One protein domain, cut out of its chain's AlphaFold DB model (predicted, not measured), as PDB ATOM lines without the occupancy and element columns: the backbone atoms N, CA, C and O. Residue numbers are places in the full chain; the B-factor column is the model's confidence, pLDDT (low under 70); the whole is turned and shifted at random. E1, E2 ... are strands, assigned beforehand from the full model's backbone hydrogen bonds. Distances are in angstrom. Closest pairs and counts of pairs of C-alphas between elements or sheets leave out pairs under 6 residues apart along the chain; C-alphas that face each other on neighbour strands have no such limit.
ATOM      1  N   CYS A 682       1.595 -28.811  -0.611       80.32
ATOM      2  CA  CYS A 682       0.991 -29.082  -1.920       80.32
ATOM      3  C   CYS A 682       2.071 -29.031  -3.018       80.32
ATOM      4  O   CYS A 682       3.150 -28.474  -2.809       80.32
ATOM      5  N   GLY A 683       1.784 -29.601  -4.189       69.63
ATOM      6  CA  GLY A 683       2.691 -29.609  -5.343       69.63
ATOM      7  C   GLY A 683       3.938 -30.487  -5.179       69.63
ATOM      8  O   GLY A 683       5.035 -30.032  -5.482       69.63
ATOM      9  N   VAL A 684       3.733 -31.717  -4.689       77.22
ATOM     10  CA  VAL A 684       4.701 -32.808  -4.433       77.22
ATOM     11  C   VAL A 684       5.880 -32.490  -3.502       77.22
ATOM     12  O   VAL A 684       6.882 -31.885  -3.872       77.22
ATOM     13  N   GLY A 685       5.807 -33.023  -2.283       77.04
ATOM     14  CA  GLY A 685       6.951 -33.153  -1.381       77.04
ATOM     15  C   GLY A 685       7.627 -34.527  -1.468       77.04
ATOM     16  O   GLY A 685       7.161 -35.433  -2.163       77.04
ATOM     17  N   LEU A 686       8.706 -34.699  -0.698       72.95
ATOM     18  CA  LEU A 686       9.362 -35.992  -0.457       72.95
ATOM     19  C   LEU A 686       9.355 -36.365   1.036       72.95
ATOM     20  O   LEU A 686       9.252 -35.486   1.895       72.95
ATOM     21  N   GLN A 687       9.498 -37.664   1.309       75.39
ATOM     22  CA  GLN A 687       9.726 -38.285   2.621       75.39
ATOM     23  C   GLN A 687      10.882 -39.294   2.525       75.39
ATOM     24  O   GLN A 687      11.097 -39.896   1.470       75.39
ATOM     25  N   THR A 688      11.616 -39.507   3.620       70.06
ATOM     26  CA  THR A 688      12.775 -40.422   3.685       70.06
ATOM     27  C   THR A 688      12.711 -41.363   4.889       70.06
ATOM     28  O   THR A 688      12.092 -41.012   5.894       70.06
ATOM     29  N   ARG A 689      13.336 -42.544   4.797       75.65
ATOM     30  CA  ARG A 689      13.497 -43.521   5.893       75.65
ATOM     31  C   ARG A 689      14.822 -44.279   5.781       75.65
ATOM     32  O   ARG A 689      15.324 -44.478   4.673       75.65
ATOM     33  N   ASP A 690      15.309 -44.788   6.905       71.61
ATOM     34  CA  ASP A 690      16.520 -45.612   6.978       71.61
ATOM     35  C   ASP A 690      16.240 -47.103   6.736       71.61
ATOM     36  O   ASP A 690      15.142 -47.593   7.007       71.61
ATOM     37  N   VAL A 691      17.235 -47.829   6.212       86.87
ATOM     38  CA  VAL A 691      17.163 -49.272   5.910       86.87
ATOM     39  C   VAL A 691      18.556 -49.897   6.067       86.87
ATOM     40  O   VAL A 691      19.491 -49.485   5.374       86.87
ATOM     41  N   PHE A 692      18.708 -50.903   6.933       84.57
ATOM     42  CA  PHE A 692      20.003 -51.547   7.218       84.57
ATOM     43  C   PHE A 692      19.878 -53.055   7.490       84.57
ATOM     44  O   PHE A 692      18.825 -53.534   7.907       84.57
ATOM     45  N   CYS A 693      20.945 -53.813   7.216       83.61
ATOM     46  CA  CYS A 693      21.007 -55.251   7.481       83.61
ATOM     47  C   CYS A 693      21.376 -55.489   8.954       83.61
ATOM     48  O   CYS A 693      22.292 -54.849   9.471       83.61
ATOM     49  N   SER A 694      20.683 -56.395   9.643       80.69
ATOM     50  CA  SER A 694      20.899 -56.689  11.064       80.69
ATOM     51  C   SER A 694      20.841 -58.190  11.361       80.69
ATOM     52  O   SER A 694      20.265 -58.964  10.594       80.69
ATOM     53  N   HIS A 695      21.441 -58.600  12.478       75.50
ATOM     54  CA  HIS A 695      21.446 -59.971  12.985       75.50
ATOM     55  C   HIS A 695      21.270 -59.942  14.507       75.50
ATOM     56  O   HIS A 695      22.038 -59.281  15.206       75.50
ATOM     57  N   LEU A 696      20.251 -60.633  15.022       71.67
ATOM     58  CA  LEU A 696      19.922 -60.658  16.451       71.67
ATOM     59  C   LEU A 696      20.625 -61.852  17.107       71.67
ATOM     60  O   LEU A 696      20.272 -62.999  16.835       71.67
ATOM     61  N   LEU A 697      21.625 -61.578  17.947       65.82
ATOM     62  CA  LEU A 697      22.416 -62.607  18.628       65.82
ATOM     63  C   LEU A 697      21.687 -63.157  19.860       65.82
ATOM     64  O   LEU A 697      21.559 -64.367  20.002       65.82
ATOM     65  N   CYS A 723       5.103 -37.472  -1.623       79.80
ATOM     66  CA  CYS A 723       3.944 -37.137  -0.787       79.80
ATOM     67  C   CYS A 723       3.256 -35.833  -1.239       79.80
ATOM     68  O   CYS A 723       3.809 -35.094  -2.051       79.80
ATOM     69  N   ASN A 724       2.048 -35.544  -0.733       77.11
ATOM     70  CA  ASN A 724       1.276 -34.312  -1.001       77.11
ATOM     71  C   ASN A 724       1.200 -33.910  -2.495       77.11
ATOM     72  O   ASN A 724       1.382 -32.753  -2.886       77.11
ATOM     73  N   ARG A 725       0.926 -34.905  -3.349       72.23
ATOM     74  CA  ARG A 725       0.772 -34.785  -4.810       72.23
ATOM     75  C   ARG A 725      -0.611 -34.234  -5.197       72.23
ATOM     76  O   ARG A 725      -1.424 -34.941  -5.781       72.23
ATOM     77  N   PHE A 726      -0.890 -32.978  -4.853       72.68
ATOM     78  CA  PHE A 726      -2.095 -32.256  -5.289       72.68
ATOM     79  C   PHE A 726      -1.796 -30.783  -5.598       72.68
ATOM     80  O   PHE A 726      -0.835 -30.218  -5.077       72.68
ATOM     81  N   ASN A 727      -2.606 -30.166  -6.465       75.51
ATOM     82  CA  ASN A 727      -2.404 -28.786  -6.920       75.51
ATOM     83  C   ASN A 727      -2.565 -27.786  -5.761       75.51
ATOM     84  O   ASN A 727      -3.516 -27.863  -4.984       75.51
ATOM     85  N   CYS A 728      -1.675 -26.799  -5.699       80.39
ATOM     86  CA  CYS A 728      -1.864 -25.586  -4.907       80.39
ATOM     87  C   CYS A 728      -2.903 -24.660  -5.588       80.39
ATOM     88  O   CYS A 728      -3.187 -24.836  -6.776       80.39
ATOM     89  N   PRO A 729      -3.483 -23.661  -4.896       83.28
ATOM     90  CA  PRO A 729      -4.333 -22.646  -5.532       83.28
ATOM     91  C   PRO A 729      -3.523 -21.634  -6.380       83.28
ATOM     92  O   PRO A 729      -2.315 -21.492  -6.163       83.28
ATOM     93  N   PRO A 730      -4.158 -20.903  -7.321       86.05
ATOM     94  CA  PRO A 730      -3.540 -19.774  -8.022       86.05
ATOM     95  C   PRO A 730      -3.111 -18.646  -7.072       86.05
ATOM     96  O   PRO A 730      -3.851 -18.277  -6.159       86.05
ATOM     97  N   ALA A 731      -1.935 -18.064  -7.309       84.60
ATOM     98  CA  ALA A 731      -1.388 -16.954  -6.531       84.60
ATOM     99  C   ALA A 731      -0.549 -15.992  -7.392       84.60
ATOM    100  O   ALA A 731      -0.069 -16.338  -8.474       84.60
ATOM    101  N   TRP A 732      -0.351 -14.766  -6.900       84.80
ATOM    102  CA  TRP A 732       0.537 -13.787  -7.528       84.80
ATOM    103  C   TRP A 732       2.000 -14.063  -7.176       84.80
ATOM    104  O   TRP A 732       2.380 -13.998  -6.008       84.80
ATOM    105  N   TYR A 733       2.832 -14.269  -8.194       84.32
ATOM    106  CA  TYR A 733       4.281 -14.408  -8.077       84.32
ATOM    107  C   TYR A 733       4.955 -13.119  -8.582       84.32
ATOM    108  O   TYR A 733       5.068 -12.915  -9.796       84.32
ATOM    109  N   PRO A 734       5.360 -12.201  -7.683       81.20
ATOM    110  CA  PRO A 734       6.102 -11.006  -8.060       81.20
ATOM    111  C   PRO A 734       7.582 -11.326  -8.299       81.20
ATOM    112  O   PRO A 734       8.251 -11.900  -7.441       81.20
ATOM    113  N   ALA A 735       8.117 -10.876  -9.430       79.02
ATOM    114  CA  ALA A 735       9.552 -10.865  -9.684       79.02
ATOM    115  C   ALA A 735      10.278  -9.851  -8.774       79.02
ATOM    116  O   ALA A 735       9.664  -9.002  -8.112       79.02
ATOM    117  N   ARG A 751       9.093  -4.028 -11.671       76.54
ATOM    118  CA  ARG A 751       9.076  -5.497 -11.603       76.54
ATOM    119  C   ARG A 751       7.882  -6.066 -12.350       76.54
ATOM    120  O   ARG A 751       6.857  -5.403 -12.490       76.54
ATOM    121  N   GLU A 752       8.024  -7.308 -12.776       80.40
ATOM    122  CA  GLU A 752       6.945  -8.111 -13.334       80.40
ATOM    123  C   GLU A 752       6.187  -8.850 -12.222       80.40
ATOM    124  O   GLU A 752       6.741  -9.107 -11.150       80.40
ATOM    125  N   VAL A 753       4.901  -9.135 -12.435       86.39
ATOM    126  CA  VAL A 753       4.025  -9.782 -11.448       86.39
ATOM    127  C   VAL A 753       2.994 -10.623 -12.194       86.39
ATOM    128  O   VAL A 753       2.142 -10.068 -12.891       86.39
ATOM    129  N   LEU A 754       3.087 -11.946 -12.052       83.64
ATOM    130  CA  LEU A 754       2.349 -12.927 -12.857       83.64
ATOM    131  C   LEU A 754       1.457 -13.790 -11.959       83.64
ATOM    132  O   LEU A 754       1.839 -14.114 -10.834       83.64
ATOM    133  N   CYS A 755       0.273 -14.162 -12.441       86.97
ATOM    134  CA  CYS A 755      -0.599 -15.115 -11.756       86.97
ATOM    135  C   CYS A 755      -0.163 -16.533 -12.144       86.97
ATOM    136  O   CYS A 755      -0.127 -16.853 -13.330       86.97
ATOM    137  N   LYS A 756       0.210 -17.381 -11.179       87.33
ATOM    138  CA  LYS A 756       0.612 -18.775 -11.447       87.33
ATOM    139  C   LYS A 756      -0.006 -19.737 -10.436       87.33
ATOM    140  O   LYS A 756      -0.362 -19.344  -9.329       87.33
ATOM    141  N   GLN A 757      -0.111 -21.008 -10.802       86.08
ATOM    142  CA  GLN A 757      -0.596 -22.091  -9.953       86.08
ATOM    143  C   GLN A 757       0.451 -23.210  -9.908       86.08
ATOM    144  O   GLN A 757       0.877 -23.686 -10.959       86.08
ATOM    145  N   ARG A 758       0.878 -23.639  -8.709       84.37
ATOM    146  CA  ARG A 758       1.757 -24.814  -8.575       84.37
ATOM    147  C   ARG A 758       0.928 -26.096  -8.691       84.37
ATOM    148  O   ARG A 758      -0.033 -26.279  -7.945       84.37
ATOM    149  N   MET A 759       1.320 -26.977  -9.599       81.08
ATOM    150  CA  MET A 759       0.612 -28.211  -9.937       81.08
ATOM    151  C   MET A 759       1.152 -29.421  -9.146       81.08
ATOM    152  O   MET A 759       2.193 -29.338  -8.495       81.08
ATOM    153  N   ALA A 760       0.408 -30.532  -9.138       72.08
ATOM    154  CA  ALA A 760       0.649 -31.737  -8.326       72.08
ATOM    155  C   ALA A 760       1.960 -32.493  -8.630       72.08
ATOM    156  O   ALA A 760       2.393 -33.316  -7.825       72.08
ATOM    157  N   ASP A 761       2.562 -32.211  -9.782       76.18
ATOM    158  CA  ASP A 761       3.872 -32.650 -10.280       76.18
ATOM    159  C   ASP A 761       5.032 -31.735  -9.828       76.18
ATOM    160  O   ASP A 761       6.199 -32.092  -9.977       76.18
ATOM    161  N   GLY A 762       4.716 -30.563  -9.264       65.97
ATOM    162  CA  GLY A 762       5.653 -29.526  -8.834       65.97
ATOM    163  C   GLY A 762       5.826 -28.366  -9.823       65.97
ATOM    164  O   GLY A 762       6.457 -27.367  -9.452       65.97
ATOM    165  N   SER A 763       5.258 -28.460 -11.034       71.84
ATOM    166  CA  SER A 763       5.365 -27.442 -12.089       71.84
ATOM    167  C   SER A 763       4.535 -26.186 -11.782       71.84
ATOM    168  O   SER A 763       3.785 -26.135 -10.802       71.84
ATOM    169  N   PHE A 764       4.690 -25.137 -12.596       77.01
ATOM    170  CA  PHE A 764       3.934 -23.887 -12.480       77.01
ATOM    171  C   PHE A 764       3.145 -23.610 -13.763       77.01
ATOM    172  O   PHE A 764       3.731 -23.270 -14.789       77.01
ATOM    173  N   LEU A 765       1.816 -23.671 -13.680       78.12
ATOM    174  CA  LEU A 765       0.928 -23.187 -14.732       78.12
ATOM    175  C   LEU A 765       0.783 -21.667 -14.605       78.12
ATOM    176  O   LEU A 765       0.334 -21.174 -13.571       78.12
ATOM    177  N   GLU A 766       1.149 -20.916 -15.641       81.18
ATOM    178  CA  GLU A 766       0.860 -19.481 -15.706       81.18
ATOM    179  C   GLU A 766      -0.586 -19.252 -16.156       81.18
ATOM    180  O   GLU A 766      -1.056 -19.862 -17.116       81.18
ATOM    181  N   LEU A 767      -1.304 -18.397 -15.430       80.82
ATOM    182  CA  LEU A 767      -2.735 -18.171 -15.593       80.82
ATOM    183  C   LEU A 767      -3.024 -16.695 -15.902       80.82
ATOM    184  O   LEU A 767      -2.313 -15.809 -15.423       80.82
ATOM    185  N   PRO A 768      -4.102 -16.394 -16.650       81.95
ATOM    186  CA  PRO A 768      -4.600 -15.033 -16.784       81.95
ATOM    187  C   PRO A 768      -4.866 -14.373 -15.425       81.95
ATOM    188  O   PRO A 768      -5.297 -15.017 -14.469       81.95
ATOM    189  N   GLU A 769      -4.677 -13.056 -15.360       79.80
ATOM    190  CA  GLU A 769      -4.800 -12.254 -14.133       79.80
ATOM    191  C   GLU A 769      -6.148 -12.423 -13.408       79.80
ATOM    192  O   GLU A 769      -6.216 -12.317 -12.187       79.80
TER     193      GLU A 769
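What this domain is: This is residues 682 to 697, 723 to 735 and 751 to 769 of the 1762 residues of the protein "ADAMTS-like protein 1" of Homo sapiens (UniProt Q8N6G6). A small twisted sheet of three strands, E3, E4 and E5, makes one end of a thin rod, and a long arm of nearly straight chain, residues 688 to 697 with E2 in it, sticks out far beyond the rest. E1 leads from the body into this arm. The printed part has 48 residues with no named helix and five named strands, E1 to E5 in order along the chain; the sheet's order is E3, E4, E5, all antiparallel, and the class is all strand. The whole is extended, with a radius of gyration of the C-alphas of 18.8 A and spans of 66 by 21 by 11 A.

Where its parts are: E1 is residues 685 to 688, 10.6 A long, with C-alpha 685 at (6.951, -33.153, -1.381). E2 is residues 691 to 697, 19.2 A long, and ends with C-alpha 697 at (22.416, -62.607, 18.628). E3 is residues 730 to 734, 13.0 A, and E4 is residues 753 to 758, 15.5 A. E5 is residues 764 to 767, 9.3 A, with C-alpha 767 at (-2.735, -18.171, -15.593).

How they stand to each other: E1 runs on into E2 at 22 degrees across a break of 2 residues, a tight link. E1 and E2 pair with no named strand, and both are apart from E4 and E5. E3 and E4 are antiparallel at 139 degrees; C-alphas 734 and 753 face each other at 4.2 A, and N 733 and O 754 are within hydrogen-bond range at 2.8 A. E4 and E5 form a hairpin with a tight link, antiparallel at 127 degrees; C-alphas 756 and 766 face each other at 4.3 A, and N 757 and O 765 are within hydrogen-bond range at 2.8 A. E3 and E5 are the edge strands. The sheet is only just strongly twisted, its C-alphas lying up to 4.4 A off its best plane.

The domain as a whole: The C-alphas of Leu 697 and Arg 751, the two farthest apart, are 66.0 A from each other. Without residues 688 to 697, which stand free, the body spans 36 by 16 by 11 A. Residues 698 to 722 and 736 to 750 are not printed; the C-alphas across these cuts are 37.0 A and 5.7 A apart. Of the links that are printed whole, none is long. The mean pLDDT of the printed part is 78.7, and residues 683, 697 and 762 are under 70.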